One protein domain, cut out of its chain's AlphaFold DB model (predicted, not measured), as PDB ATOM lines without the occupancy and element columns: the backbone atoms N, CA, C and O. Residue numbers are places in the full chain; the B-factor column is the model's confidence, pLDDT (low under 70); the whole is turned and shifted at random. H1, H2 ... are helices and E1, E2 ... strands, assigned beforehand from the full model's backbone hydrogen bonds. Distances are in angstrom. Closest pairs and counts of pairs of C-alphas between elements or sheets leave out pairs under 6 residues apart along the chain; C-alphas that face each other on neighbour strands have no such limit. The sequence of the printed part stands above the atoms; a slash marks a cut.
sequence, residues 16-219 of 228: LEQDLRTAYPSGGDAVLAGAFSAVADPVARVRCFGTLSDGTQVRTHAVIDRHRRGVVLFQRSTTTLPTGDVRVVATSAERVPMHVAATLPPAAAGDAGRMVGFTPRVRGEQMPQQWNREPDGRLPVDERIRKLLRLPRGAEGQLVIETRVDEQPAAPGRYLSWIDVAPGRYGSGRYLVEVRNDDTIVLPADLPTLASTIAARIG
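AT A GLANCE: This is residues 16 to 219 of the 228 residues of an uncharacterized protein of Nocardia cyriacigeorgica (UniProt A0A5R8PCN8). A long, twisted sheet of nine strands curls round helix H6, with the short helix H3 packed beside H6 on the same face. On the opposite face H2 crosses the E4 end of the sheet, H5 and the short H4 lie near the E5 end, and H1, residues 16 to 23, sticks out alone. The printed part has 204 residues, with six named helices and nine named strands along it as H1 H2 E1 E2 E3 E4 H3 E5 H4 H5 E6 E7 E8 E9 H6. The sheet's order is E4 E3 E2 E1 E6 E7 E8 E9 E5, all antiparallel, and the class is mixed, helices and strands. The whole is only just compact, close to loose, with a radius of gyration of the C-alphas of 19.7 A and spans of 68 by 40 by 27 A.

IN THESE COORDINATES: H1 is residues 16 to 23, beginning at C-alpha 16 (-28.302, -39.567, 14.419), and H2 is residues 30 to 40, 15.2 A long. E1, residues 42 to 52, is 28.8 A long; E2, residues 57 to 65, 26.6 A; E3, residues 69 to 77, 26.7 A; E4, residues 86 to 92, 19.2 A. H3 is residues 96 to 101, E5 115 to 118, H4 119 to 123 and H5 141 to 149. E6, residues 153 to 163, is 29.9 A long; E7, residues 174 to 181, 22.8 A; E8, residues 189 to 196, 22.4 A; E9, residues 199 to 204, 16.1 A. H6, residues 207 to 218, is 16.5 A long and ends at C-alpha 218 (4.704, -48.269, 16.642).

HOW THE PARTS SIT: E1 to E4 and E6 to E9 are meanders, each strand the antiparallel neighbour of the one before. Within hydrogen-bond range are N 87 and O 74 of E4 and E3, 2.8 A, N 47 and O 160 of E1 and E6, 2.8 A, and N 117 and O 200 of E5 and E9, 3.0 A. There are three layers: H2 and H5 on one face, H3 and H6 on the other. H2 runs across the strands, at 83 degrees to E3 on the local plane, with a height over the sheet of 8.2 A. H3 lies over E2 and runs along it, at 8 degrees on the local plane. H3 and H6 touch, closest at the C-alphas of Pro 97 and Ala 211, 4.7 A, at a steep tilt of 44 degrees, opposite ways. H4 touches H5, the C-alphas of Val 122 and Asp 142 being closest at 4.7 A. H1 and H2 are apart. Every O i to N i+4 pair is within hydrogen-bond range in H1, H2, H3, H4, H5 and H6.

THE WHOLE: The C-alphas farthest apart, of Thr 22 and Pro 135, are 69.2 A apart. The printed part has no cut. The links from H3 to E5 and from H4 to H5 are long. Mean pLDDT of the printed part is 91.2; residues 130 to 132 and 135 are under 70.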
ATOM      1  N   LEU A  16     -29.389 -38.624  14.696       72.12
ATOM      2  CA  LEU A  16     -28.302 -39.567  14.419       72.12
ATOM      3  C   LEU A  16     -27.864 -40.315  15.683       72.12
ATOM      4  O   LEU A  16     -27.627 -41.516  15.626       72.12
ATOM      5  N   GLU A  17     -27.758 -39.632  16.824       73.62
ATOM      6  CA  GLU A  17     -27.465 -40.283  18.104       73.62
ATOM      7  C   GLU A  17     -28.547 -41.290  18.494       73.62
ATOM      8  O   GLU A  17     -28.225 -42.363  19.004       73.62
ATOM      9  N   GLN A  18     -29.818 -40.976  18.252       75.88
ATOM     10  CA  GLN A  18     -30.934 -41.868  18.549       75.88
ATOM     11  C   GLN A  18     -30.971 -43.076  17.604       75.88
ATOM     12  O   GLN A  18     -31.141 -44.205  18.074       75.88
ATOM     13  N   ASP A  19     -30.724 -42.877  16.311       79.44
ATOM     14  CA  ASP A  19     -30.594 -43.951  15.321       79.44
ATOM     15  C   ASP A  19     -29.401 -44.855  15.653       79.44
ATOM     16  O   ASP A  19     -29.517 -46.081  15.645       79.44
ATOM     17  N   LEU A  20     -28.264 -44.261  16.032       74.00
ATOM     18  CA  LEU A  20     -27.075 -44.982  16.480       74.00
ATOM     19  C   LEU A  20     -27.330 -45.768  17.763       74.00
ATOM     20  O   LEU A  20     -26.931 -46.922  17.836       74.00
ATOM     21  N   ARG A  21     -27.999 -45.180  18.760       78.62
ATOM     22  CA  ARG A  21     -28.361 -45.878  20.006       78.62
ATOM     23  C   ARG A  21     -29.348 -47.013  19.760       78.62
ATOM     24  O   ARG A  21     -29.285 -48.018  20.456       78.62
ATOM     25  N   THR A  22     -30.240 -46.861  18.786       82.19
ATOM     26  CA  THR A  22     -31.198 -47.906  18.406       82.19
ATOM     27  C   THR A  22     -30.495 -49.047  17.677       82.19
ATOM     28  O   THR A  22     -30.716 -50.211  17.994       82.19
ATOM     29  N   ALA A  23     -29.611 -48.725  16.729       77.31
ATOM     30  CA  ALA A  23     -28.845 -49.714  15.975       77.31
ATOM     31  C   ALA A  23     -27.747 -50.393  16.819       77.31
ATOM     32  O   ALA A  23     -27.440 -51.563  16.602       77.31
ATOM     33  N   TYR A  24     -27.168 -49.665  17.776       75.50
ATOM     34  CA  TYR A  24     -26.071 -50.094  18.646       75.50
ATOM     35  C   TYR A  24     -26.373 -49.710  20.103       75.50
ATOM     36  O   TYR A  24     -25.796 -48.752  20.630       75.50
ATOM     37  N   PRO A  25     -27.283 -50.437  20.774       75.75
ATOM     38  CA  PRO A  25     -27.610 -50.164  22.164       75.75
ATOM     39  C   PRO A  25     -26.372 -50.315  23.051       75.75
ATOM     40  O   PRO A  25     -25.549 -51.216  22.862       75.75
ATOM     41  N   SER A  26     -26.240 -49.432  24.042       74.31
ATOM     42  CA  SER A  26     -25.149 -49.482  25.017       74.31
ATOM     43  C   SER A  26     -25.094 -50.857  25.688       74.31
ATOM     44  O   SER A  26     -26.072 -51.300  26.283       74.31
ATOM     45  N   GLY A  27     -23.949 -51.536  25.587       73.06
ATOM     46  CA  GLY A  27     -23.761 -52.891  26.118       73.06
ATOM     47  C   GLY A  27     -24.291 -54.027  25.230       73.06
ATOM     48  O   GLY A  27     -24.109 -55.185  25.588       73.06
ATOM     49  N   GLY A  28     -24.891 -53.726  24.071       76.56
ATOM     50  CA  GLY A  28     -25.422 -54.729  23.140       76.56
ATOM     51  C   GLY A  28     -24.352 -55.520  22.377       76.56
ATOM     52  O   GLY A  28     -24.607 -56.646  21.964       76.56
ATOM     53  N   ASP A  29     -23.147 -54.961  22.230       84.12
ATOM     54  CA  ASP A  29     -21.984 -55.639  21.645       84.12
ATOM     55  C   ASP A  29     -20.710 -55.246  22.409       84.12
ATOM     56  O   ASP A  29     -20.187 -54.135  22.281       84.12
ATOM     57  N   ALA A  30     -20.205 -56.173  23.228       85.50
ATOM     58  CA  ALA A  30     -19.008 -55.964  24.038       85.50
ATOM     59  C   ALA A  30     -17.733 -55.783  23.193       85.50
ATOM     60  O   ALA A  30     -16.821 -55.062  23.606       85.50
ATOM     61  N   VAL A  31     -17.661 -56.402  22.008       86.00
ATOM     62  CA  VAL A  31     -16.512 -56.275  21.098       86.00
ATOM     63  C   VAL A  31     -16.497 -54.880  20.490       86.00
ATOM     64  O   VAL A  31     -15.459 -54.216  20.493       86.00
ATOM     65  N   LEU A  32     -17.649 -54.405  20.017       85.38
ATOM     66  CA  LEU A  32     -17.782 -53.071  19.443       85.38
ATOM     67  C   LEU A  32     -17.567 -51.972  20.495       85.38
ATOM     68  O   LEU A  32     -16.828 -51.019  20.244       85.38
ATOM     69  N   ALA A  33     -18.136 -52.132  21.693       86.94
ATOM     70  CA  ALA A  33     -17.902 -51.220  22.812       86.94
ATOM     71  C   ALA A  33     -16.412 -51.164  23.195       86.94
ATOM     72  O   ALA A  33     -15.846 -50.081  23.361       86.94
ATOM     73  N   GLY A  34     -15.749 -52.324  23.265       88.06
ATOM     74  CA  GLY A  34     -14.309 -52.413  23.497       88.06
ATOM     75  C   GLY A  34     -13.489 -51.726  22.404       88.06
ATOM     76  O   GLY A  34     -12.507 -51.049  22.713       88.06
ATOM     77  N   ALA A  35     -13.910 -51.838  21.142       91.25
ATOM     78  CA  ALA A  35     -13.242 -51.184  20.025       91.25
ATOM     79  C   ALA A  35     -13.327 -49.651  20.117       91.25
ATOM     80  O   ALA A  35     -12.313 -48.968  19.981       91.25
ATOM     81  N   PHE A  36     -14.506 -49.096  20.406       90.44
ATOM     82  CA  PHE A  36     -14.656 -47.647  20.573       90.44
ATOM     83  C   PHE A  36     -13.929 -47.114  21.808       90.44
ATOM     84  O   PHE A  36     -13.330 -46.044  21.741       90.44
ATOM     85  N   SER A  37     -13.899 -47.881  22.902       91.50
ATOM     86  CA  SER A  37     -13.086 -47.546  24.077       91.50
ATOM     87  C   SER A  37     -11.594 -47.453  23.731       91.50
ATOM     88  O   SER A  37     -10.950 -46.482  24.117       91.50
ATOM     89  N   ALA A  38     -11.058 -48.398  22.951       94.06
ATOM     90  CA  ALA A  38      -9.662 -48.357  22.507       94.06
ATOM     91  C   ALA A  38      -9.361 -47.170  21.569       94.06
ATOM     92  O   ALA A  38      -8.254 -46.637  21.585       94.06
ATOM     93  N   VAL A  39     -10.334 -46.740  20.756       94.50
ATOM     94  CA  VAL A  39     -10.210 -45.546  19.896       94.50
ATOM     95  C   VAL A  39     -10.222 -44.252  20.707       94.50
ATOM     96  O   VAL A  39      -9.514 -43.313  20.348       94.50
ATOM     97  N   ALA A  40     -11.005 -44.196  21.785       93.12
ATOM     98  CA  ALA A  40     -11.101 -43.020  22.644       93.12
ATOM     99  C   ALA A  40      -9.826 -42.775  23.471       93.12
ATOM    100  O   ALA A  40      -9.506 -41.625  23.759       93.12
ATOM    101  N   ASP A  41      -9.103 -43.840  23.823       94.25
ATOM    102  CA  ASP A  41      -7.926 -43.783  24.693       94.25
ATOM    103  C   ASP A  41      -6.746 -44.625  24.151       94.25
ATOM    104  O   ASP A  41      -6.408 -45.689  24.683       94.25
ATOM    105  N   PRO A  42      -6.127 -44.197  23.035       95.94
ATOM    106  CA  PRO A  42      -5.026 -44.924  22.425       95.94
ATOM    107  C   PRO A  42      -3.677 -44.561  23.059       95.94
ATOM    108  O   PRO A  42      -3.380 -43.394  23.291       95.94
ATOM    109  N   VAL A  43      -2.787 -45.548  23.195       95.69
ATOM    110  CA  VAL A  43      -1.354 -45.316  23.481       95.69
ATOM    111  C   VAL A  43      -0.539 -45.167  22.194       95.69
ATOM    112  O   VAL A  43       0.547 -44.583  22.178       95.69
ATOM    113  N   ALA A  44      -1.058 -45.682  21.076       96.44
ATOM    114  CA  ALA A  44      -0.495 -45.466  19.754       96.44
ATOM    115  C   ALA A  44      -1.576 -45.382  18.678       96.44
ATOM    116  O   ALA A  44      -2.637 -45.999  18.782       96.44
ATOM    117  N   ARG A  45      -1.279 -44.638  17.613       97.19
ATOM    118  CA  ARG A  45      -2.203 -44.350  16.519       97.19
ATOM    119  C   ARG A  45      -1.481 -44.381  15.176       97.19
ATOM    120  O   ARG A  45      -0.390 -43.841  15.030       97.19
ATOM    121  N   VAL A  46      -2.115 -44.981  14.176       98.19
ATOM    122  CA  VAL A  46      -1.675 -44.965  12.779       98.19
ATOM    123  C   VAL A  46      -2.815 -44.443  11.920       98.19
ATOM    124  O   VAL A  46      -3.889 -45.036  11.863       98.19
ATOM    125  N   ARG A  47      -2.586 -43.333  11.227       97.88
ATOM    126  CA  ARG A  47      -3.511 -42.794  10.226       97.88
ATOM    127  C   ARG A  47      -2.913 -43.021   8.854       97.88
ATOM    128  O   ARG A  47      -1.760 -42.673   8.645       97.88
ATOM    129  N   CYS A  48      -3.677 -43.584   7.930       97.75
ATOM    130  CA  CYS A  48      -3.281 -43.704   6.532       97.75
ATOM    131  C   CYS A  48      -4.351 -43.059   5.666       97.75
ATOM    132  O   CYS A  48      -5.533 -43.359   5.820       97.75
ATOM    133  N   PHE A  49      -3.949 -42.192   4.751       96.19
ATOM    134  CA  PHE A  49      -4.849 -41.591   3.778       96.19
ATOM    135  C   PHE A  49      -4.178 -41.528   2.417       96.19
ATOM    136  O   PHE A  49      -2.957 -41.428   2.337       96.19
ATOM    137  N   GLY A  50      -4.965 -41.597   1.353       96.06
ATOM    138  CA  GLY A  50      -4.455 -41.471  -0.004       96.06
ATOM    139  C   GLY A  50      -5.531 -41.642  -1.058       96.06
ATOM    140  O   GLY A  50      -6.707 -41.810  -0.731       96.06
ATOM    141  N   THR A  51      -5.102 -41.608  -2.312       95.75
ATOM    142  CA  THR A  51      -5.968 -41.585  -3.487       95.75
ATOM    143  C   THR A  51      -5.424 -42.537  -4.548       95.75
ATOM    144  O   THR A  51      -4.212 -42.633  -4.741       95.75
ATOM    145  N   LEU A  52      -6.317 -43.260  -5.220       94.31
ATOM    146  CA  LEU A  52      -6.025 -44.089  -6.389       94.31
ATOM    147  C   LEU A  52      -6.241 -43.273  -7.669       94.31
ATOM    148  O   LEU A  52      -6.941 -42.261  -7.665       94.31
ATOM    149  N   SER A  53      -5.686 -43.734  -8.788       92.38
ATOM    150  CA  SER A  53      -5.820 -43.080 -10.095       92.38
ATOM    151  C   SER A  53      -7.265 -42.971 -10.597       92.38
ATOM    152  O   SER A  53      -7.556 -42.095 -11.405       92.38
ATOM    153  N   ASP A  54      -8.173 -43.814 -10.101       91.19
ATOM    154  CA  ASP A  54      -9.615 -43.760 -10.384       91.19
ATOM    155  C   ASP A  54     -10.381 -42.742  -9.511       91.19
ATOM    156  O   ASP A  54     -11.599 -42.616  -9.620       91.19
ATOM    157  N   GLY A  55      -9.682 -42.008  -8.637       91.38
ATOM    158  CA  GLY A  55     -10.265 -41.035  -7.713       91.38
ATOM    159  C   GLY A  55     -10.780 -41.632  -6.399       91.38
ATOM    160  O   GLY A  55     -11.277 -40.886  -5.548       91.38
ATOM    161  N   THR A  56     -10.650 -42.945  -6.188       92.50
ATOM    162  CA  THR A  56     -10.979 -43.586  -4.910       92.50
ATOM    163  C   THR A  56     -10.048 -43.081  -3.817       92.50
ATOM    164  O   THR A  56      -8.828 -43.180  -3.918       92.50
ATOM    165  N   GLN A  57     -10.625 -42.594  -2.728       93.94
ATOM    166  CA  GLN A  57      -9.920 -42.218  -1.514       93.94
ATOM    167  C   GLN A  57      -9.906 -43.384  -0.525       93.94
ATOM    168  O   GLN A  57     -10.929 -44.017  -0.258       93.94
ATOM    169  N   VAL A  58      -8.740 -43.643   0.051       93.69
ATOM    170  CA  VAL A  58      -8.494 -44.655   1.082       93.69
ATOM    171  C   VAL A  58      -8.250 -43.913   2.385       93.69
ATOM    172  O   VAL A  58      -7.398 -43.029   2.432       93.69
ATOM    173  N   ARG A  59      -8.975 -44.264   3.451       95.69
ATOM    174  CA  ARG A  59      -8.782 -43.699   4.793       95.69
ATOM    175  C   ARG A  59      -8.754 -44.815   5.822       95.69
ATOM    176  O   ARG A  59      -9.681 -45.612   5.909       95.69
ATOM    177  N   THR A  60      -7.688 -44.867   6.603       97.50
ATOM    178  CA  THR A  60      -7.498 -45.825   7.689       97.50
ATOM    179  C   THR A  60      -7.154 -45.075   8.959       97.50
ATOM    180  O   THR A  60      -6.286 -44.202   8.955       97.50
ATOM    181  N   HIS A  61      -7.803 -45.446  10.051       97.88
ATOM    182  CA  HIS A  61      -7.465 -45.012  11.390       97.88
ATOM    183  C   HIS A  61      -7.319 -46.249  12.261       97.88
ATOM    184  O   HIS A  61      -8.287 -46.960  12.509       97.88
ATOM    185  N   ALA A  62      -6.100 -46.524  12.692       98.31
ATOM    186  CA  ALA A  62      -5.791 -47.647  13.546       98.31
ATOM    187  C   ALA A  62      -5.238 -47.167  14.880       98.31
ATOM    188  O   ALA A  62      -4.512 -46.174  14.939       98.31
ATOM    189  N   VAL A  63      -5.560 -47.893  15.940       98.25
ATOM    190  CA  VAL A  63      -5.138 -47.585  17.302       98.25
ATOM    191  C   VAL A  63      -4.680 -48.839  18.025       98.25
ATOM    192  O   VAL A  63      -5.087 -49.955  17.693       98.25
ATOM    193  N   ILE A  64      -3.833 -48.626  19.024       97.81
ATOM    194  CA  ILE A  64      -3.477 -49.605  20.040       97.81
ATOM    195  C   ILE A  64      -3.722 -48.941  21.387       97.81
ATOM    196  O   ILE A  64      -3.266 -47.817  21.596       97.81
ATOM    197  N   ASP A  65      -4.412 -49.630  22.288       95.62
ATOM    198  CA  ASP A  65      -4.646 -49.153  23.650       95.62
ATOM    199  C   ASP A  65      -3.632 -49.719  24.661       95.62
ATOM    200  O   ASP A  65      -2.787 -50.571  24.355       95.62
ATOM    201  N   ARG A  66      -3.747 -49.260  25.908       93.94
ATOM    202  CA  ARG A  66      -2.916 -49.697  27.042       93.94
ATOM    203  C   ARG A  66      -3.002 -51.204  27.339       93.94
ATOM    204  O   ARG A  66      -2.081 -51.771  27.919       93.94
ATOM    205  N   HIS A  67      -4.084 -51.862  26.922       93.25
ATOM    206  CA  HIS A  67      -4.323 -53.295  27.101       93.25
ATOM    207  C   HIS A  67      -3.873 -54.127  25.893       93.25
ATOM    208  O   HIS A  67      -4.184 -55.315  25.813       93.25
ATOM    209  N   ARG A  68      -3.125 -53.525  24.956       94.50
ATOM    210  CA  ARG A  68      -2.665 -54.151  23.706       94.50
ATOM    211  C   ARG A  68      -3.804 -54.641  22.805       94.50
ATOM    212  O   ARG A  68      -3.596 -55.519  21.962       94.50
ATOM    213  N   ARG A  69      -4.992 -54.051  22.935       95.19
ATOM    214  CA  ARG A  69      -6.084 -54.233  21.977       95.19
ATOM    215  C   ARG A  69      -5.824 -53.329  20.783       95.19
ATOM    216  O   ARG A  69      -5.478 -52.160  20.936       95.19
ATOM    217  N   GLY A  70      -5.954 -53.899  19.594       97.12
ATOM    218  CA  GLY A  70      -5.828 -53.199  18.328       97.12
ATOM    219  C   GLY A  70      -7.197 -52.965  17.705       97.12
ATOM    220  O   GLY A  70      -8.037 -53.863  17.694       97.12
ATOM    221  N   VAL A  71      -7.414 -51.783  17.138       98.19
ATOM    222  CA  VAL A  71      -8.611 -51.496  16.336       98.19
ATOM    223  C   VAL A  71      -8.182 -50.851  15.036       98.19
ATOM    224  O   VAL A  71      -7.348 -49.951  15.047       98.19
ATOM    225  N   VAL A  72      -8.747 -51.301  13.918       98.19
ATOM    226  CA  VAL A  72      -8.547 -50.691  12.599       98.19
ATOM    227  C   VAL A  72      -9.896 -50.284  12.027       98.19
ATOM    228  O   VAL A  72     -10.759 -51.123  11.780       98.19
ATOM    229  N   LEU A  73     -10.059 -48.983  11.816       96.94
ATOM    230  CA  LEU A  73     -11.170 -48.368  11.110       96.94
ATOM    231  C   LEU A  73     -10.724 -48.094   9.678       96.94
ATOM    232  O   LEU A  73      -9.677 -47.481   9.467       96.94
ATOM    233  N   PHE A  74     -11.501 -48.530   8.697       95.31
ATOM    234  CA  PHE A  74     -11.157 -48.381   7.291       95.31
ATOM    235  C   PHE A  74     -12.359 -47.971   6.446       95.31
ATOM    236  O   PHE A  74     -13.435 -48.553   6.570       95.31
ATOM    237  N   GLN A  75     -12.147 -47.016   5.546       94.00
ATOM    238  CA  GLN A  75     -13.141 -46.523   4.606       94.00
ATOM    239  C   GLN A  75     -12.522 -46.368   3.209       94.00
ATOM    240  O   GLN A  75     -11.403 -45.865   3.064       94.00
ATOM    241  N   ARG A  76     -13.288 -46.758   2.183       92.00
ATOM    242  CA  ARG A  76     -13.089 -46.310   0.800       92.00
ATOM    243  C   ARG A  76     -14.248 -45.409   0.413       92.00
ATOM    244  O   ARG A  76     -15.400 -45.760   0.659       92.00
ATOM    245  N   SER A  77     -13.938 -44.269  -0.176       90.19
ATOM    246  CA  SER A  77     -14.926 -43.312  -0.674       90.19
ATOM    247  C   SER A  77     -14.505 -42.820  -2.047       90.19
ATOM    248  O   SER A  77     -13.328 -42.871  -2.389       90.19
ATOM    249  N   THR A  78     -15.441 -42.303  -2.825       86.25
ATOM    250  CA  THR A  78     -15.135 -41.585  -4.068       86.25
ATOM    251  C   THR A  78     -15.538 -40.125  -3.909       86.25
ATOM    252  O   THR A  78     -16.204 -39.754  -2.941       86.25
ATOM    253  N   THR A  79     -15.149 -39.273  -4.854       76.69
ATOM    254  CA  THR A  79     -15.624 -37.880  -4.900       76.69
ATOM    255  C   THR A  79     -17.147 -37.793  -5.021       76.69
ATOM    256  O   THR A  79     -17.754 -36.883  -4.466       76.69
ATOM    257  N   THR A  80     -17.765 -38.761  -5.702       77.94
ATOM    258  CA  THR A  80     -19.217 -38.853  -5.908       77.94
ATOM    259  C   THR A  80     -19.960 -39.528  -4.754       77.94
ATOM    260  O   THR A  80     -21.151 -39.291  -4.578       77.94
ATOM    261  N   LEU A  81     -19.275 -40.344  -3.948       79.62
ATOM    262  CA  LEU A  81     -19.810 -41.010  -2.759       79.62
ATOM    263  C   LEU A  81     -18.858 -40.765  -1.577       79.62
ATOM    264  O   LEU A  81     -18.080 -41.652  -1.206       79.62
ATOM    265  N   PRO A  82     -18.896 -39.556  -0.980       70.31
ATOM    266  CA  PRO A  82     -17.973 -39.164   0.086       70.31
ATOM    267  C   PRO A  82     -18.222 -39.926   1.398       70.31
ATOM    268  O   PRO A  82     -17.340 -39.995   2.256       70.31
ATOM    269  N   THR A  83     -19.413 -40.510   1.553       71.31
ATOM    270  CA  THR A  83     -19.845 -41.299   2.710       71.31
ATOM    271  C   THR A  83     -19.890 -42.784   2.340       71.31
ATOM    272  O   THR A  83     -20.911 -43.291   1.882       71.31
ATOM    273  N   GLY A  84     -18.762 -43.479   2.502       72.19
ATOM    274  CA  GLY A  84     -18.684 -44.938   2.353       72.19
ATOM    275  C   GLY A  84     -18.836 -45.675   3.687       72.19
ATOM    276  O   GLY A  84     -18.682 -45.072   4.751       72.19
ATOM    277  N   ASP A  85     -19.070 -46.987   3.634       84.81
ATOM    278  CA  ASP A  85     -19.102 -47.831   4.832       84.81
ATOM    279  C   ASP A  85     -17.764 -47.798   5.576       84.81
ATOM    280  O   ASP A  85     -16.688 -47.914   4.976       84.81
ATOM    281  N   VAL A  86     -17.840 -47.704   6.904       88.81
ATOM    282  CA  VAL A  86     -16.674 -47.838   7.777       88.81
ATOM    283  C   VAL A  86     -16.595 -49.282   8.250       88.81
ATOM    284  O   VAL A  86     -17.481 -49.802   8.932       88.81
ATOM    285  N   ARG A  87     -15.505 -49.953   7.892       91.88
ATOM    286  CA  ARG A  87     -15.181 -51.279   8.416       91.88
ATOM    287  C   ARG A  87     -14.405 -51.120   9.712       91.88
ATOM    288  O   ARG A  87     -13.401 -50.416   9.738       91.88
ATOM    289  N   VAL A  88     -14.864 -51.803  10.754       93.38
ATOM    290  CA  VAL A  88     -14.203 -51.873  12.059       93.38
ATOM    291  C   VAL A  88     -13.627 -53.274  12.222       93.38
ATOM    292  O   VAL A  88     -14.344 -54.260  12.061       93.38
ATOM    293  N   VAL A  89     -12.336 -53.364  12.524       95.88
ATOM    294  CA  VAL A  89     -11.639 -54.621  12.811       95.88
ATOM    295  C   VAL A  89     -11.058 -54.532  14.214       95.88
ATOM    296  O   VAL A  89     -10.113 -53.777  14.436       95.88
ATOM    297  N   ALA A  90     -11.610 -55.304  15.149       95.19
ATOM    298  CA  ALA A  90     -11.002 -55.538  16.456       95.19
ATOM    299  C   ALA A  90      -9.961 -56.663  16.339       95.19
ATOM    300  O   ALA A  90     -10.215 -57.693  15.716       95.19
ATOM    301  N   THR A  91      -8.765 -56.451  16.882       96.12
ATOM    302  CA  THR A  91      -7.608 -57.339  16.710       96.12
ATOM    303  C   THR A  91      -6.609 -57.170  17.864       96.12
ATOM    304  O   THR A  91      -6.869 -56.432  18.813       96.12
ATOM    305  N   SER A  92      -5.463 -57.852  17.822       95.75
ATOM    306  CA  SER A  92      -4.368 -57.624  18.779       95.75
ATOM    307  C   SER A  92      -3.405 -56.543  18.281       95.75
ATOM    308  O   SER A  92      -3.282 -56.313  17.073       95.75
ATOM    309  N   ALA A  93      -2.681 -55.895  19.196       96.31
ATOM    310  CA  ALA A  93      -1.682 -54.874  18.873       96.31
ATOM    311  C   ALA A  93      -0.669 -55.322  17.801       96.31
ATOM    312  O   ALA A  93      -0.274 -54.538  16.940       96.31
ATOM    313  N   GLU A  94      -0.268 -56.593  17.817       96.62
ATOM    314  CA  GLU A  94       0.722 -57.178  16.905       96.62
ATOM    315  C   GLU A  94       0.194 -57.317  15.472       96.62
ATOM    316  O   GLU A  94       0.975 -57.318  14.522       96.62
ATOM    317  N   ARG A  95      -1.129 -57.415  15.297       97.50
ATOM    318  CA  ARG A  95      -1.773 -57.569  13.984       97.50
ATOM    319  C   ARG A  95      -2.164 -56.235  13.356       97.50
ATOM    320  O   ARG A  95      -2.410 -56.194  12.150       97.50
ATOM    321  N   VAL A  96      -2.186 -55.144  14.128       98.00
ATOM    322  CA  VAL A  96      -2.510 -53.796  13.626       98.00
ATOM    323  C   VAL A  96      -1.672 -53.405  12.400       98.00
ATOM    324  O   VAL A  96      -2.277 -53.024  11.398       98.00
ATOM    325  N   PRO A  97      -0.329 -53.544  12.390       98.06
ATOM    326  CA  PRO A  97       0.479 -53.163  11.229       98.06
ATOM    327  C   PRO A  97       0.083 -53.894   9.943       98.06
ATOM    328  O   PRO A  97       0.017 -53.286   8.876       98.06
ATOM    329  N   MET A  98      -0.227 -55.189  10.056       97.88
ATOM    330  CA  MET A  98      -0.658 -56.021   8.931       97.88
ATOM    331  C   MET A  98      -2.022 -55.578   8.399       97.88
ATOM    332  O   MET A  98      -2.200 -55.430   7.191       97.88
ATOM    333  N   HIS A  99      -2.979 -55.315   9.292       98.00
ATOM    334  CA  HIS A  99      -4.297 -54.829   8.895       98.00
ATOM    335  C   HIS A  99      -4.232 -53.448   8.241       98.00
ATOM    336  O   HIS A  99      -4.908 -53.246   7.239       98.00
ATOM    337  N   VAL A 100      -3.397 -52.532   8.748       97.94
ATOM    338  CA  VAL A 100      -3.168 -51.222   8.115       97.94
ATOM    339  C   VAL A 100      -2.548 -51.388   6.728       97.94
ATOM    340  O   VAL A 100      -3.016 -50.768   5.783       97.94
ATOM    341  N   ALA A 101      -1.535 -52.241   6.565       97.69
ATOM    342  CA  ALA A 101      -0.940 -52.482   5.250       97.69
ATOM    343  C   ALA A 101      -1.958 -53.055   4.245       97.69
ATOM    344  O   ALA A 101      -1.940 -52.691   3.071       97.69
ATOM    345  N   ALA A 102      -2.873 -53.908   4.713       96.88
ATOM    346  CA  ALA A 102      -3.910 -54.533   3.897       96.88
ATOM    347  C   ALA A 102      -5.069 -53.593   3.501       96.88
ATOM    348  O   ALA A 102      -5.896 -53.977   2.673       96.88
ATOM    349  N   THR A 103      -5.170 -52.382   4.066       95.44
ATOM    350  CA  THR A 103      -6.195 -51.411   3.637       95.44
ATOM    351  C   THR A 103      -5.837 -50.710   2.326       95.44
ATOM    352  O   THR A 103      -6.725 -50.282   1.573       95.44
ATOM    353  N   LEU A 104      -4.540 -50.625   2.035       94.44
ATOM    354  CA  LEU A 104      -4.004 -50.071   0.800       94.44
ATOM    355  C   LEU A 104      -4.305 -50.984  -0.397       94.44
ATOM    356  O   LEU A 104      -4.562 -52.178  -0.224       94.44
ATOM    357  N   PRO A 105      -4.263 -50.451  -1.629       91.56
ATOM    358  CA  PRO A 105      -4.342 -51.275  -2.831       91.56
ATOM    359  C   PRO A 105      -3.278 -52.385  -2.817       91.56
ATOM    360  O   PRO A 105      -2.178 -52.163  -2.300       91.56
ATOM    361  N   PRO A 106      -3.548 -53.574  -3.371       92.81
ATOM    362  CA  PRO A 106      -2.501 -54.561  -3.602       92.81
ATOM    363  C   PRO A 106      -1.436 -53.992  -4.546       92.81
ATOM    364  O   PRO A 106      -1.765 -53.489  -5.617       92.81
ATOM    365  N   ALA A 107      -0.168 -54.078  -4.154       95.31
ATOM    366  CA  ALA A 107       0.964 -53.659  -4.974       95.31
ATOM    367  C   ALA A 107       2.192 -54.511  -4.634       95.31
ATOM    368  O   ALA A 107       2.421 -54.841  -3.467       95.31
ATOM    369  N   ALA A 108       2.975 -54.867  -5.653       96.31
ATOM    370  CA  ALA A 108       4.292 -55.463  -5.460       96.31
ATOM    371  C   ALA A 108       5.293 -54.404  -4.974       96.31
ATOM    372  O   ALA A 108       5.078 -53.204  -5.169       96.31
ATOM    373  N   ALA A 109       6.403 -54.844  -4.380       98.12
ATOM    374  CA  ALA A 109       7.514 -53.950  -4.081       98.12
ATOM    375  C   ALA A 109       8.061 -53.311  -5.367       98.12
ATOM    376  O   ALA A 109       8.129 -53.958  -6.410       98.12
ATOM    377  N   GLY A 110       8.460 -52.046  -5.268       97.75
ATOM    378  CA  GLY A 110       9.081 -51.310  -6.358       97.75
ATOM    379  C   GLY A 110      10.386 -51.926  -6.887       97.75
ATOM    380  O   GLY A 110      11.243 -52.344  -6.112       97.75
ATOM    381  N   ASP A 111      10.599 -51.917  -8.199       95.56
ATOM    382  CA  ASP A 111      11.775 -52.553  -8.825       95.56
ATOM    383  C   ASP A 111      13.045 -51.661  -8.885       95.56
ATOM    384  O   ASP A 111      14.157 -52.167  -9.003       95.56
ATOM    385  N   ALA A 112      12.917 -50.336  -8.731       93.75
ATOM    386  CA  ALA A 112      14.044 -49.383  -8.776       93.75
ATOM    387  C   ALA A 112      15.077 -49.499  -7.628       93.75
ATOM    388  O   ALA A 112      16.070 -48.759  -7.617       93.75
ATOM    389  N   GLY A 113      14.849 -50.401  -6.669       94.62
ATOM    390  CA  GLY A 113      15.710 -50.621  -5.509       94.62
ATOM    391  C   GLY A 113      15.595 -49.541  -4.427       94.62
ATOM    392  O   GLY A 113      14.913 -48.525  -4.576       94.62
ATOM    393  N   ARG A 114      16.265 -49.782  -3.294       97.00
ATOM    394  CA  ARG A 114      16.359 -48.818  -2.188       97.00
ATOM    395  C   ARG A 114      17.291 -47.671  -2.571       97.00
ATOM    396  O   ARG A 114      18.378 -47.908  -3.091       97.00
ATOM    397  N   MET A 115      16.895 -46.441  -2.255       97.19
ATOM    398  CA  MET A 115      17.697 -45.239  -2.493       97.19
ATOM    399  C   MET A 115      17.697 -44.344  -1.253       97.19
ATOM    400  O   MET A 115      16.702 -44.262  -0.535       97.19
ATOM    401  N   VAL A 116      18.823 -43.682  -0.998       97.12
ATOM    402  CA  VAL A 116      18.971 -42.659   0.044       97.12
ATOM    403  C   VAL A 116      19.709 -41.496  -0.597       97.12
ATOM    404  O   VAL A 116      20.805 -41.696  -1.110       97.12
ATOM    405  N   GLY A 117      19.084 -40.325  -0.621       95.12
ATOM    406  CA  GLY A 117      19.645 -39.119  -1.223       95.12
ATOM    407  C   GLY A 117      19.501 -37.919  -0.304       95.12
ATOM    408  O   GLY A 117      18.637 -37.902   0.572       95.12
ATOM    409  N   PHE A 118      20.327 -36.905  -0.521       95.31
ATOM    410  CA  PHE A 118      20.324 -35.690   0.281       95.31
ATOM    411  C   PHE A 118      19.139 -34.806  -0.125       95.31
ATOM    412  O   PHE A 118      19.003 -34.391  -1.278       95.31
ATOM    413  N   THR A 119      18.259 -34.511   0.822       95.56
ATOM    414  CA  THR A 119      16.943 -33.896   0.612       95.56
ATOM    415  C   THR A 119      17.016 -32.563  -0.134       95.56
ATOM    416  O   THR A 119      16.295 -32.442  -1.129       95.56
ATOM    417  N   PRO A 120      17.895 -31.602   0.222       94.81
ATOM    418  CA  PRO A 120      18.044 -30.371  -0.559       94.81
ATOM    419  C   PRO A 120      18.359 -30.622  -2.041       94.81
ATOM    420  O   PRO A 120      17.808 -29.965  -2.924       94.81
ATOM    421  N   ARG A 121      19.176 -31.634  -2.363       93.69
ATOM    422  CA  ARG A 121      19.464 -31.996  -3.761       93.69
ATOM    423  C   ARG A 121      18.299 -32.705  -4.415       93.69
ATOM    424  O   ARG A 121      17.952 -32.352  -5.537       93.69
ATOM    425  N   VAL A 122      17.646 -33.651  -3.743       94.06
ATOM    426  CA  VAL A 122      16.444 -34.318  -4.275       94.06
ATOM    427  C   VAL A 122      15.380 -33.282  -4.662       94.06
ATOM    428  O   VAL A 122      14.834 -33.350  -5.770       94.06
ATOM    429  N   ARG A 123      15.168 -32.270  -3.810       92.94
ATOM    430  CA  ARG A 123      14.247 -31.144  -4.040       92.94
ATOM    431  C   ARG A 123      14.712 -30.157  -5.113       92.94
ATOM    432  O   ARG A 123      13.891 -29.419  -5.642       92.94
ATOM    433  N   GLY A 124      15.991 -30.191  -5.487       88.94
ATOM    434  CA  GLY A 124      16.587 -29.261  -6.449       88.94
ATOM    435  C   GLY A 124      16.959 -27.905  -5.844       88.94
ATOM    436  O   GLY A 124      17.248 -26.976  -6.587       88.94
ATOM    437  N   GLU A 125      16.963 -27.797  -4.515       90.00
ATOM    438  CA  GLU A 125      17.379 -26.611  -3.755       90.00
ATOM    439  C   GLU A 125      18.911 -26.464  -3.738       90.00
ATOM    440  O   GLU A 125      19.431 -25.361  -3.601       90.00
ATOM    441  N   GLN A 126      19.645 -27.569  -3.920       89.31
ATOM    442  CA  GLN A 126      21.101 -27.578  -4.047       89.31
ATOM    443  C   GLN A 126      21.545 -28.322  -5.310       89.31
ATOM    444  O   GLN A 126      20.948 -29.325  -5.710       89.31
ATOM    445  N   MET A 127      22.634 -27.843  -5.916       78.94
ATOM    446  CA  MET A 127      23.290 -28.509  -7.041       78.94
ATOM    447  C   MET A 127      23.778 -29.921  -6.644       78.94
ATOM    448  O   MET A 127      24.267 -30.105  -5.522       78.94
ATOM    449  N   PRO A 128      23.671 -30.924  -7.539       73.50
ATOM    450  CA  PRO A 128      24.353 -32.207  -7.397       73.50
ATOM    451  C   PRO A 128      25.828 -32.055  -7.011       73.50
ATOM    452  O   PRO A 128      26.538 -31.197  -7.527       73.50
ATOM    453  N   GLN A 129      26.313 -32.932  -6.132       70.88
ATOM    454  CA  GLN A 129      27.735 -32.968  -5.752       70.88
ATOM    455  C   GLN A 129      28.645 -33.363  -6.908       70.88
ATOM    456  O   GLN A 129      29.828 -33.038  -6.902       70.88
ATOM    457  N   GLN A 130      28.096 -34.087  -7.881       67.69
ATOM    458  CA  GLN A 130      28.787 -34.520  -9.082       67.69
ATOM    459  C   GLN A 130      27.822 -34.404 -10.263       67.69
ATOM    460  O   GLN A 130      26.685 -34.864 -10.185       67.69
ATOM    461  N   TRP A 131      28.285 -33.781 -11.349       63.50
ATOM    462  CA  TRP A 131      27.582 -33.769 -12.640       63.50
ATOM    463  C   TRP A 131      27.761 -35.083 -13.405       63.50
ATOM    464  O   TRP A 131      26.997 -35.397 -14.316       63.50
ATOM    465  N   ASN A 132      28.791 -35.847 -13.040       69.62
ATOM    466  CA  ASN A 132      29.146 -37.086 -13.705       69.62
ATOM    467  C   ASN A 132      28.282 -38.242 -13.194       69.62
ATOM    468  O   ASN A 132      27.799 -38.239 -12.061       69.62
ATOM    469  N   ARG A 133      28.111 -39.248 -14.055       73.69
ATOM    470  CA  ARG A 133      27.516 -40.530 -13.675       73.69
ATOM    471  C   ARG A 133      28.318 -41.164 -12.536       73.69
ATOM    472  O   ARG A 133      29.531 -40.968 -12.450       73.69
ATOM    473  N   GLU A 134      27.639 -41.943 -11.703       75.44
ATOM    474  CA  GLU A 134      28.294 -42.834 -10.748       75.44
ATOM    475  C   GLU A 134      29.245 -43.793 -11.498       75.44
ATOM    476  O   GLU A 134      29.079 -43.999 -12.707       75.44
ATOM    477  N   PRO A 135      30.250 -44.391 -10.828       68.38
ATOM    478  CA  PRO A 135      31.217 -45.288 -11.472       68.38
ATOM    479  C   PRO A 135      30.594 -46.454 -12.259       68.38
ATOM    480  O   PRO A 135      31.220 -46.989 -13.168       68.38
ATOM    481  N   ASP A 136      29.354 -46.832 -11.940       78.06
ATOM    482  CA  ASP A 136      28.570 -47.861 -12.634       78.06
ATOM    483  C   ASP A 136      27.749 -47.322 -13.829       78.06
ATOM    484  O   ASP A 136      26.928 -48.033 -14.412       78.06
ATOM    485  N   GLY A 137      27.942 -46.054 -14.198       79.25
ATOM    486  CA  GLY A 137      27.241 -45.384 -15.287       79.25
ATOM    487  C   GLY A 137      25.821 -44.926 -14.944       79.25
ATOM    488  O   GLY A 137      25.125 -44.424 -15.838       79.25
ATOM    489  N   ARG A 138      25.369 -45.069 -13.691       82.56
ATOM    490  CA  ARG A 138      24.058 -44.582 -13.250       82.56
ATOM    491  C   ARG A 138      24.060 -43.078 -13.009       82.56
ATOM    492  O   ARG A 138      25.087 -42.439 -12.817       82.56
ATOM    493  N   LEU A 139      22.864 -42.501 -13.029       86.25
ATOM    494  CA  LEU A 139      22.664 -41.127 -12.574       86.25
ATOM    495  C   LEU A 139      22.912 -41.041 -11.063       86.25
ATOM    496  O   LEU A 139      22.614 -42.023 -10.373       86.25
ATOM    497  N   PRO A 140      23.344 -39.879 -10.548       90.00
ATOM    498  CA  PRO A 140      23.427 -39.648  -9.112       90.00
ATOM    499  C   PRO A 140      22.121 -40.024  -8.405       90.00
ATOM    500  O   PRO A 140      21.025 -39.763  -8.920       90.00
ATOM    501  N   VAL A 141      22.222 -40.621  -7.215       92.12
ATOM    502  CA  VAL A 141      21.058 -41.089  -6.438       92.12
ATOM    503  C   VAL A 141      19.956 -40.032  -6.279       92.12
ATOM    504  O   VAL A 141      18.778 -40.357  -6.434       92.12
ATOM    505  N   ASP A 142      20.316 -38.762  -6.077       93.38
ATOM    506  CA  ASP A 142      19.358 -37.659  -5.929       93.38
ATOM    507  C   ASP A 142      18.507 -37.464  -7.198       93.38
ATOM    508  O   ASP A 142      17.294 -37.244  -7.132       93.38
ATOM    509  N   GLU A 143      19.123 -37.604  -8.377       91.62
ATOM    510  CA  GLU A 143      18.423 -37.526  -9.659       91.62
ATOM    511  C   GLU A 143      17.562 -38.756  -9.917       91.62
ATOM    512  O   GLU A 143      16.458 -38.633 -10.453       91.62
ATOM    513  N   ARG A 144      18.037 -39.943  -9.527       93.62
ATOM    514  CA  ARG A 144      17.263 -41.187  -9.634       93.62
ATOM    515  C   ARG A 144      16.002 -41.121  -8.783       93.62
ATOM    516  O   ARG A 144      14.925 -41.436  -9.290       93.62
ATOM    517  N   ILE A 145      16.117 -40.647  -7.540       96.06
ATOM    518  CA  ILE A 145      14.971 -40.405  -6.657       96.06
ATOM    519  C   ILE A 145      14.022 -39.402  -7.316       96.06
ATOM    520  O   ILE A 145      12.837 -39.689  -7.455       96.06
ATOM    521  N   ARG A 146      14.521 -38.259  -7.800       94.50
ATOM    522  CA  ARG A 146      13.670 -37.244  -8.441       94.50
ATOM    523  C   ARG A 146      12.934 -37.784  -9.668       94.50
ATOM    524  O   ARG A 146      11.759 -37.475  -9.856       94.50
ATOM    525  N   LYS A 147      13.607 -38.588 -10.497       94.12
ATOM    526  CA  LYS A 147      12.989 -39.251 -11.652       94.12
ATOM    527  C   LYS A 147      11.896 -40.219 -11.214       94.12
ATOM    528  O   LYS A 147      10.801 -40.130 -11.757       94.12
ATOM    529  N   LEU A 148      12.159 -41.063 -10.214       96.31
ATOM    530  CA  LEU A 148      11.164 -41.985  -9.660       96.31
ATOM    531  C   LEU A 148       9.932 -41.232  -9.141       96.31
ATOM    532  O   LEU A 148       8.809 -41.559  -9.508       96.31
ATOM    533  N   LEU A 149      10.135 -40.184  -8.338       95.62
ATOM    534  CA  LEU A 149       9.042 -39.412  -7.736       95.62
ATOM    535  C   LEU A 149       8.187 -38.661  -8.771       95.62
ATOM    536  O   LEU A 149       7.072 -38.258  -8.445       95.62
ATOM    537  N   ARG A 150       8.678 -38.474 -10.002       94.88
ATOM    538  CA  ARG A 150       7.945 -37.856 -11.120       94.88
ATOM    539  C   ARG A 150       7.236 -38.869 -12.022       94.88
ATOM    540  O   ARG A 150       6.543 -38.449 -12.947       94.88
ATOM    541  N   LEU A 151       7.417 -40.171 -11.801       95.69
ATOM    542  CA  LEU A 151       6.725 -41.180 -12.597       95.69
ATOM    543  C   LEU A 151       5.206 -41.119 -12.360       95.69
ATOM    544  O   LEU A 151       4.771 -40.765 -11.261       95.69
ATOM    545  N   PRO A 152       4.391 -41.490 -13.366       94.69
ATOM    546  CA  PRO A 152       2.948 -41.610 -13.204       94.69
ATOM    547  C   PRO A 152       2.577 -42.565 -12.065       94.69
ATOM    548  O   PRO A 152       3.111 -43.674 -11.967       94.69
ATOM    549  N   ARG A 153       1.637 -42.137 -11.221       95.19
ATOM    550  CA  ARG A 153       1.213 -42.864 -10.020       95.19
ATOM    551  C   ARG A 153      -0.129 -43.548 -10.271       95.19
ATOM    552  O   ARG A 153      -1.051 -42.937 -10.802       95.19
ATOM    553  N   GLY A 154      -0.227 -44.820  -9.895       95.00
ATOM    554  CA  GLY A 154      -1.490 -45.552  -9.801       95.00
ATOM    555  C   GLY A 154      -2.207 -45.290  -8.476       95.00
ATOM    556  O   GLY A 154      -3.430 -45.352  -8.418       95.00
ATOM    557  N   ALA A 155      -1.456 -44.967  -7.424       96.38
ATOM    558  CA  ALA A 155      -1.986 -44.518  -6.146       96.38
ATOM    559  C   ALA A 155      -0.902 -43.798  -5.332       96.38
ATOM    560  O   ALA A 155       0.295 -43.987  -5.559       96.38
ATOM    561  N   GLU A 156      -1.311 -42.971  -4.378       97.56
ATOM    562  CA  GLU A 156      -0.400 -42.261  -3.484       97.56
ATOM    563  C   GLU A 156      -1.068 -41.864  -2.176       97.56
ATOM    564  O   GLU A 156      -2.290 -41.717  -2.104       97.56
ATOM    565  N   GLY A 157      -0.267 -41.615  -1.147       97.69
ATOM    566  CA  GLY A 157      -0.779 -41.101   0.108       97.69
ATOM    567  C   GLY A 157       0.273 -40.964   1.193       97.69
ATOM    568  O   GLY A 157       1.477 -40.944   0.938       97.69
ATOM    569  N   GLN A 158      -0.202 -40.856   2.430       97.94
ATOM    570  CA  GLN A 158       0.622 -40.676   3.615       97.94
ATOM    571  C   GLN A 158       0.160 -41.583   4.754       97.94
ATOM    572  O   GLN A 158      -1.028 -41.862   4.921       97.94
ATOM    573  N   LEU A 159       1.125 -42.004   5.563       98.00
ATOM    574  CA  LEU A 159       0.944 -42.580   6.880       98.00
ATOM    575  C   LEU A 159       1.468 -41.594   7.925       98.00
ATOM    576  O   LEU A 159       2.569 -41.059   7.797       98.00
ATOM    577  N   VAL A 160       0.696 -41.413   8.988       97.62
ATOM    578  CA  VAL A 160       1.085 -40.683  10.192       97.62
ATOM    579  C   VAL A 160       1.054 -41.669  11.345       97.62
ATOM    580  O   VAL A 160       0.006 -42.240  11.647       97.62
ATOM    581  N   ILE A 161       2.210 -41.899  11.957       97.06
ATOM    582  CA  ILE A 161       2.386 -42.867  13.037       97.06
ATOM    583  C   ILE A 161       2.747 -42.105  14.305       97.06
ATOM    584  O   ILE A 161       3.782 -41.445  14.375       97.06
ATOM    585  N   GLU A 162       1.889 -42.209  15.305       95.88
ATOM    586  CA  GLU A 162       1.992 -41.520  16.584       95.88
ATOM    587  C   GLU A 162       2.087 -42.578  17.691       95.88
ATOM    588  O   GLU A 162       1.355 -43.570  17.696       95.88
ATOM    589  N   THR A 163       3.010 -42.384  18.624       93.94
ATOM    590  CA  THR A 163       3.226 -43.264  19.784       93.94
ATOM    591  C   THR A 163       3.228 -42.421  21.041       93.94
ATOM    592  O   THR A 163       3.638 -41.265  20.951       93.94
ATOM    593  N   ARG A 164       2.896 -43.001  22.199       89.94
ATOM    594  CA  ARG A 164       2.858 -42.263  23.472       89.94
ATOM    595  C   ARG A 164       1.892 -41.079  23.362       89.94
ATOM    596  O   ARG A 164       2.238 -39.940  23.653       89.94
ATOM    597  N   VAL A 165       0.715 -41.359  22.792       89.94
ATOM    598  CA  VAL A 165      -0.339 -40.361  22.526       89.94
ATOM    599  C   VAL A 165      -0.993 -39.894  23.833       89.94
ATOM    600  O   VAL A 165      -1.540 -38.800  23.896       89.94
ATOM    601  N   ASP A 166      -0.884 -40.716  24.869       88.00
ATOM    602  CA  ASP A 166      -1.316 -40.502  26.244       88.00
ATOM    603  C   ASP A 166      -0.294 -39.733  27.109       88.00
ATOM    604  O   ASP A 166      -0.637 -39.281  28.200       88.00
ATOM    605  N   GLU A 167       0.947 -39.544  26.641       88.88
ATOM    606  CA  GLU A 167       1.984 -38.791  27.365       88.88
ATOM    607  C   GLU A 167       1.913 -37.277  27.090       88.88
ATOM    608  O   GLU A 167       1.502 -36.830  26.016       88.88
ATOM    609  N   GLN A 168       2.390 -36.469  28.048       84.31
ATOM    610  CA  GLN A 168       2.599 -35.029  27.871       84.31
ATOM    611  C   GLN A 168       4.082 -34.646  28.070       84.31
ATOM    612  O   GLN A 168       4.615 -34.866  29.158       84.31
ATOM    613  N   PRO A 169       4.749 -34.040  27.064       82.06
ATOM    614  CA  PRO A 169       4.256 -33.826  25.701       82.06
ATOM    615  C   PRO A 169       4.206 -35.140  24.906       82.06
ATOM    616  O   PRO A 169       5.081 -35.997  25.048       82.06
ATOM    617  N   ALA A 170       3.213 -35.269  24.024       80.00
ATOM    618  CA  ALA A 170       3.117 -36.414  23.126       80.00
ATOM    619  C   ALA A 170       4.357 -36.499  22.221       80.00
ATOM    620  O   ALA A 170       4.930 -35.481  21.818       80.00
ATOM    621  N   ALA A 171       4.771 -37.717  21.864       84.31
ATOM    622  CA  ALA A 171       5.890 -37.887  20.942       84.31
ATOM    623  C   ALA A 171       5.537 -37.321  19.551       84.31
ATOM    624  O   ALA A 171       4.401 -37.480  19.094       84.31
ATOM    625  N   PRO A 172       6.500 -36.716  18.829       87.12
ATOM    626  CA  PRO A 172       6.238 -36.212  17.489       87.12
ATOM    627  C   PRO A 172       5.815 -37.349  16.554       87.12
ATOM    628  O   PRO A 172       6.406 -38.436  16.554       87.12
ATOM    629  N   GLY A 173       4.795 -37.083  15.738       89.69
ATOM    630  CA  GLY A 173       4.333 -38.013  14.714       89.69
ATOM    631  C   GLY A 173       5.422 -38.295  13.679       89.69
ATOM    632  O   GLY A 173       6.167 -37.404  13.269       89.69
ATOM    633  N   ARG A 174       5.507 -39.549  13.237       93.75
ATOM    634  CA  ARG A 174       6.378 -39.984  12.142       93.75
ATOM    635  C   ARG A 174       5.570 -40.038  10.857       93.75
ATOM    636  O   ARG A 174       4.541 -40.711  10.808       93.75
ATOM    637  N   TYR A 175       6.060 -39.360   9.829       95.38
ATOM    638  CA  TYR A 175       5.385 -39.236   8.544       95.38
ATOM    639  C   TYR A 175       6.083 -40.104   7.501       95.38
ATOM    640  O   TYR A 175       7.301 -40.039   7.344       95.38
ATOM    641  N   LEU A 176       5.305 -40.911   6.788       96.69
ATOM    642  CA  LEU A 176       5.761 -41.694   5.644       96.69
ATOM    643  C   LEU A 176       4.832 -41.411   4.477       96.69
ATOM    644  O   LEU A 176       3.630 -41.604   4.605       96.69
ATOM    645  N   SER A 177       5.364 -41.021   3.333       98.00
ATOM    646  CA  SER A 177       4.587 -41.060   2.099       98.00
ATOM    647  C   SER A 177       4.666 -42.462   1.507       98.00
ATOM    648  O   SER A 177       5.681 -43.147   1.640       98.00
ATOM    649  N   TRP A 178       3.613 -42.894   0.833       98.25
ATOM    650  CA  TRP A 178       3.634 -44.087   0.001       98.25
ATOM    651  C   TRP A 178       3.201 -43.708  -1.411       98.25
ATOM    652  O   TRP A 178       2.337 -42.849  -1.595       98.25
ATOM    653  N   ILE A 179       3.834 -44.319  -2.405       98.00
ATOM    654  CA  ILE A 179       3.487 -44.147  -3.815       98.00
ATOM    655  C   ILE A 179       3.474 -45.511  -4.490       98.00
ATOM    656  O   ILE A 179       4.355 -46.332  -4.240       98.00
ATOM    657  N   ASP A 180       2.506 -45.715  -5.370       97.69
ATOM    658  CA  ASP A 180       2.426 -46.868  -6.254       97.69
ATOM    659  C   ASP A 180       2.681 -46.365  -7.673       97.69
ATOM    660  O   ASP A 180       1.852 -45.663  -8.260       97.69
ATOM    661  N   VAL A 181       3.848 -46.681  -8.229       97.50
ATOM    662  CA  VAL A 181       4.184 -46.332  -9.611       97.50
ATOM    663  C   VAL A 181       3.431 -47.267 -10.552       97.50
ATOM    664  O   VAL A 181       3.426 -48.486 -10.358       97.50
ATOM    665  N   ALA A 182       2.792 -46.683 -11.569       93.75
ATOM    666  CA  ALA A 182       1.965 -47.411 -12.522       93.75
ATOM    667  C   ALA A 182       2.755 -48.525 -13.248       93.75
ATOM    668  O   ALA A 182       3.934 -48.332 -13.558       93.75
ATOM    669  N   PRO A 183       2.112 -49.671 -13.556       90.06
ATOM    670  CA  PRO A 183       2.769 -50.801 -14.204       90.06
ATOM    671  C   PRO A 183       3.264 -50.463 -15.619       90.06
ATOM    672  O   PRO A 183       2.790 -49.527 -16.265       90.06
ATOM    673  N   GLY A 184       4.199 -51.269 -16.129       85.94
ATOM    674  CA  GLY A 184       4.736 -51.127 -17.491       85.94
ATOM    675  C   GLY A 184       5.823 -50.056 -17.631       85.94
ATOM    676  O   GLY A 184       6.170 -49.658 -18.744       85.94
ATOM    677  N   ARG A 185       6.370 -49.573 -16.512       77.69
ATOM    678  CA  ARG A 185       7.494 -48.627 -16.461       77.69
ATOM    679  C   ARG A 185       8.638 -49.212 -15.638       77.69
ATOM    680  O   ARG A 185       8.402 -49.971 -14.705       77.69
ATOM    681  N   TYR A 186       9.871 -48.803 -15.931       84.50
ATOM    682  CA  TYR A 186      10.951 -48.940 -14.954       84.50
ATOM    683  C   TYR A 186      10.570 -48.162 -13.690       84.50
ATOM    684  O   TYR A 186      10.118 -47.020 -13.793       84.50
ATOM    685  N   GLY A 187      10.761 -48.754 -12.520       91.75
ATOM    686  CA  GLY A 187      10.296 -48.202 -11.255       91.75
ATOM    687  C   GLY A 187       8.882 -48.630 -10.886       91.75
ATOM    688  O   GLY A 187       8.307 -47.972 -10.034       91.75
ATOM    689  N   SER A 188       8.284 -49.645 -11.526       96.25
ATOM    690  CA  SER A 188       6.907 -50.069 -11.214       96.25
ATOM    691  C   SER A 188       6.817 -50.662  -9.809       96.25
ATOM    692  O   SER A 188       7.721 -51.374  -9.378       96.25
ATOM    693  N   GLY A 189       5.693 -50.427  -9.130       97.38
ATOM    694  CA  GLY A 189       5.413 -50.981  -7.804       97.38
ATOM    695  C   GLY A 189       5.395 -49.931  -6.696       97.38
ATOM    696  O   GLY A 189       5.412 -48.724  -6.944       97.38
ATOM    697  N   ARG A 190       5.304 -50.408  -5.454       98.31
ATOM    698  CA  ARG A 190       5.132 -49.578  -4.264       98.31
ATOM    699  C   ARG A 190       6.458 -49.176  -3.635       98.31
ATOM    700  O   ARG A 190       7.352 -50.004  -3.431       98.31
ATOM    701  N   TYR A 191       6.517 -47.913  -3.226       98.62
ATOM    702  CA  TYR A 191       7.606 -47.338  -2.448       98.62
ATOM    703  C   TYR A 191       7.080 -46.603  -1.223       98.62
ATOM    704  O   TYR A 191       6.044 -45.941  -1.272       98.62
ATOM    705  N   LEU A 192       7.852 -46.663  -0.144       98.44
ATOM    706  CA  LEU A 192       7.737 -45.772   1.002       98.44
ATOM    707  C   LEU A 192       8.804 -44.694   0.890       98.44
ATOM    708  O   LEU A 192       9.957 -44.987   0.569       98.44
ATOM    709  N   VAL A 193       8.408 -43.459   1.159       98.25
ATOM    710  CA  VAL A 193       9.267 -42.284   1.104       98.25
ATOM    711  C   VAL A 193       9.231 -41.604   2.463       98.25
ATOM    712  O   VAL A 193       8.172 -41.208   2.949       98.25
ATOM    713  N   GLU A 194      10.394 -41.467   3.081       96.62
ATOM    714  CA  GLU A 194      10.575 -40.785   4.361       96.62
ATOM    715  C   GLU A 194      11.625 -39.696   4.195       96.62
ATOM    716  O   GLU A 194      12.629 -39.904   3.518       96.62
ATOM    717  N   VAL A 195      11.415 -38.554   4.846       95.12
ATOM    718  CA  VAL A 195      12.486 -37.582   5.072       95.12
ATOM    719  C   VAL A 195      12.914 -37.717   6.522       95.12
ATOM    720  O   VAL A 195      12.092 -37.577   7.429       95.12
ATOM    721  N   ARG A 196      14.188 -38.029   6.745       92.88
ATOM    722  CA  ARG A 196      14.757 -38.189   8.081       92.88
ATOM    723  C   ARG A 196      16.049 -37.398   8.169       92.88
ATOM    724  O   ARG A 196      17.002 -37.714   7.462       92.88
ATOM    725  N   ASN A 197      16.080 -36.427   9.079       90.44
ATOM    726  CA  ASN A 197      17.113 -35.392   9.105       90.44
ATOM    727  C   ASN A 197      17.142 -34.709   7.729       90.44
ATOM    728  O   ASN A 197      16.099 -34.243   7.273       90.44
ATOM    729  N   ASP A 198      18.277 -34.765   7.035       94.19
ATOM    730  CA  ASP A 198      18.428 -34.232   5.687       94.19
ATOM    731  C   ASP A 198      18.395 -35.308   4.598       94.19
ATOM    732  O   ASP A 198      18.654 -35.000   3.442       94.19
ATOM    733  N   ASP A 199      18.016 -36.552   4.897       96.94
ATOM    734  CA  ASP A 199      17.974 -37.631   3.903       96.94
ATOM    735  C   ASP A 199      16.549 -37.943   3.447       96.94
ATOM    736  O   ASP A 199      15.652 -38.183   4.256       96.94
ATOM    737  N   THR A 200      16.359 -38.024   2.132       97.62
ATOM    738  CA  THR A 200      15.187 -38.630   1.504       97.62
ATOM    739  C   THR A 200      15.473 -40.111   1.291       97.62
ATOM    740  O   THR A 200      16.341 -40.495   0.503       97.62
ATOM    741  N   ILE A 201      14.724 -40.954   1.990       98.00
ATOM    742  CA  ILE A 201      14.837 -42.410   1.954       98.00
ATOM    743  C   ILE A 201      13.679 -42.954   1.125       98.00
ATOM    744  O   ILE A 201      12.520 -42.752   1.475       98.00
ATOM    745  N   VAL A 202      13.998 -43.686   0.060       98.31
ATOM    746  CA  VAL A 202      13.038 -44.412  -0.774       98.31
ATOM    747  C   VAL A 202      13.245 -45.910  -0.575       98.31
ATOM    748  O   VAL A 202      14.329 -46.440  -0.832       98.31
ATOM    749  N   LEU A 203      12.202 -46.601  -0.130       98.25
ATOM    750  CA  LEU A 203      12.212 -48.031   0.164       98.25
ATOM    751  C   LEU A 203      11.141 -48.745  -0.671       98.25
ATOM    752  O   LEU A 203       9.958 -48.487  -0.446       98.25
ATOM    753  N   PRO A 204      11.508 -49.658  -1.587       98.31
ATOM    754  CA  PRO A 204      10.561 -50.608  -2.157       98.31
ATOM    755  C   PRO A 204       9.819 -51.363  -1.060       98.31
ATOM    756  O   PRO A 204      10.454 -51.876  -0.139       98.31
ATOM    757  N   ALA A 205       8.495 -51.434  -1.145       98.31
ATOM    758  CA  ALA A 205       7.706 -52.070  -0.102       98.31
ATOM    759  C   ALA A 205       6.558 -52.885  -0.676       98.31
ATOM    760  O   ALA A 205       5.619 -52.344  -1.249       98.31
ATOM    761  N   ASP A 206       6.611 -54.189  -0.454       97.38
ATOM    762  CA  ASP A 206       5.441 -55.050  -0.520       97.38
ATOM    763  C   ASP A 206       4.631 -54.953   0.789       97.38
ATOM    764  O   ASP A 206       4.948 -54.190   1.710       97.38
ATOM    765  N   LEU A 207       3.551 -55.727   0.873       97.19
ATOM    766  CA  LEU A 207       2.679 -55.753   2.045       97.19
ATOM    767  C   LEU A 207       3.424 -56.160   3.340       97.19
ATOM    768  O   LEU A 207       3.296 -55.429   4.327       97.19
ATOM    769  N   PRO A 208       4.240 -57.237   3.371       97.06
ATOM    770  CA  PRO A 208       5.068 -57.568   4.535       97.06
ATOM    771  C   PRO A 208       6.046 -56.458   4.938       97.06
ATOM    772  O   PRO A 208       6.150 -56.131   6.124       97.06
ATOM    773  N   THR A 209       6.736 -55.840   3.977       97.69
ATOM    774  CA  THR A 209       7.703 -54.763   4.241       97.69
ATOM    775  C   THR A 209       7.015 -53.544   4.834       97.69
ATOM    776  O   THR A 209       7.505 -52.967   5.808       97.69
ATOM    777  N   LEU A 210       5.852 -53.164   4.303       97.81
ATOM    778  CA  LEU A 210       5.054 -52.075   4.854       97.81
ATOM    779  C   LEU A 210       4.574 -52.391   6.276       97.81
ATOM    780  O   LEU A 210       4.747 -51.566   7.174       97.81
ATOM    781  N   ALA A 211       4.026 -53.585   6.503       97.81
ATOM    782  CA  ALA A 211       3.579 -54.003   7.828       97.81
ATOM    783  C   ALA A 211       4.735 -53.973   8.843       97.81
ATOM    784  O   ALA A 211       4.585 -53.420   9.930       97.81
ATOM    785  N   SER A 212       5.914 -54.481   8.474       97.06
ATOM    786  CA  SER A 212       7.120 -54.436   9.313       97.06
ATOM    787  C   SER A 212       7.590 -53.000   9.588       97.06
ATOM    788  O   SER A 212       7.894 -52.632  10.724       97.06
ATOM    789  N   THR A 213       7.562 -52.143   8.566       96.69
ATOM    790  CA  THR A 213       7.920 -50.717   8.657       96.69
ATOM    791  C   THR A 213       7.011 -49.959   9.625       96.69
ATOM    792  O   THR A 213       7.493 -49.128  10.406       96.69
ATOM    793  N   ILE A 214       5.709 -50.253   9.584       97.31
ATOM    794  CA  ILE A 214       4.717 -49.724  10.519       97.31
ATOM    795  C   ILE A 214       5.008 -50.279  11.919       97.31
ATOM    796  O   ILE A 214       5.212 -49.487  12.836       97.31
ATOM    797  N   ALA A 215       5.115 -51.603  12.075       96.88
ATOM    798  CA  ALA A 215       5.350 -52.289  13.350       96.88
ATOM    799  C   ALA A 215       6.554 -51.718  14.113       96.88
ATOM    800  O   ALA A 215       6.441 -51.353  15.286       96.88
ATOM    801  N   ALA A 216       7.680 -51.546  13.416       94.88
ATOM    802  CA  ALA A 216       8.905 -50.984  13.971       94.88
ATOM    803  C   ALA A 216       8.725 -49.548  14.491       94.88
ATOM    804  O   ALA A 216       9.364 -49.172  15.475       94.88
ATOM    805  N   ARG A 217       7.860 -48.745  13.856       94.06
ATOM    806  CA  ARG A 217       7.574 -47.361  14.267       94.06
ATOM    807  C   ARG A 217       6.573 -47.274  15.408       94.06
ATOM    808  O   ARG A 217       6.727 -46.380  16.231       94.06
ATOM    809  N   ILE A 218       5.606 -48.192  15.482       92.81
ATOM    810  CA  ILE A 218       4.704 -48.269  16.642       92.81
ATOM    811  C   ILE A 218       5.361 -48.933  17.861       92.81
ATOM    812  O   ILE A 218       4.876 -48.784  18.976       92.81
ATOM    813  N   GLY A 219       6.455 -49.676  17.666       89.12
ATOM    814  CA  GLY A 219       7.139 -50.403  18.739       89.12
ATOM    815  C   GLY A 219       6.489 -51.743  19.097       89.12
ATOM    816  O   GLY A 219       6.739 -52.280  20.176       89.12
TER     817      GLY A 219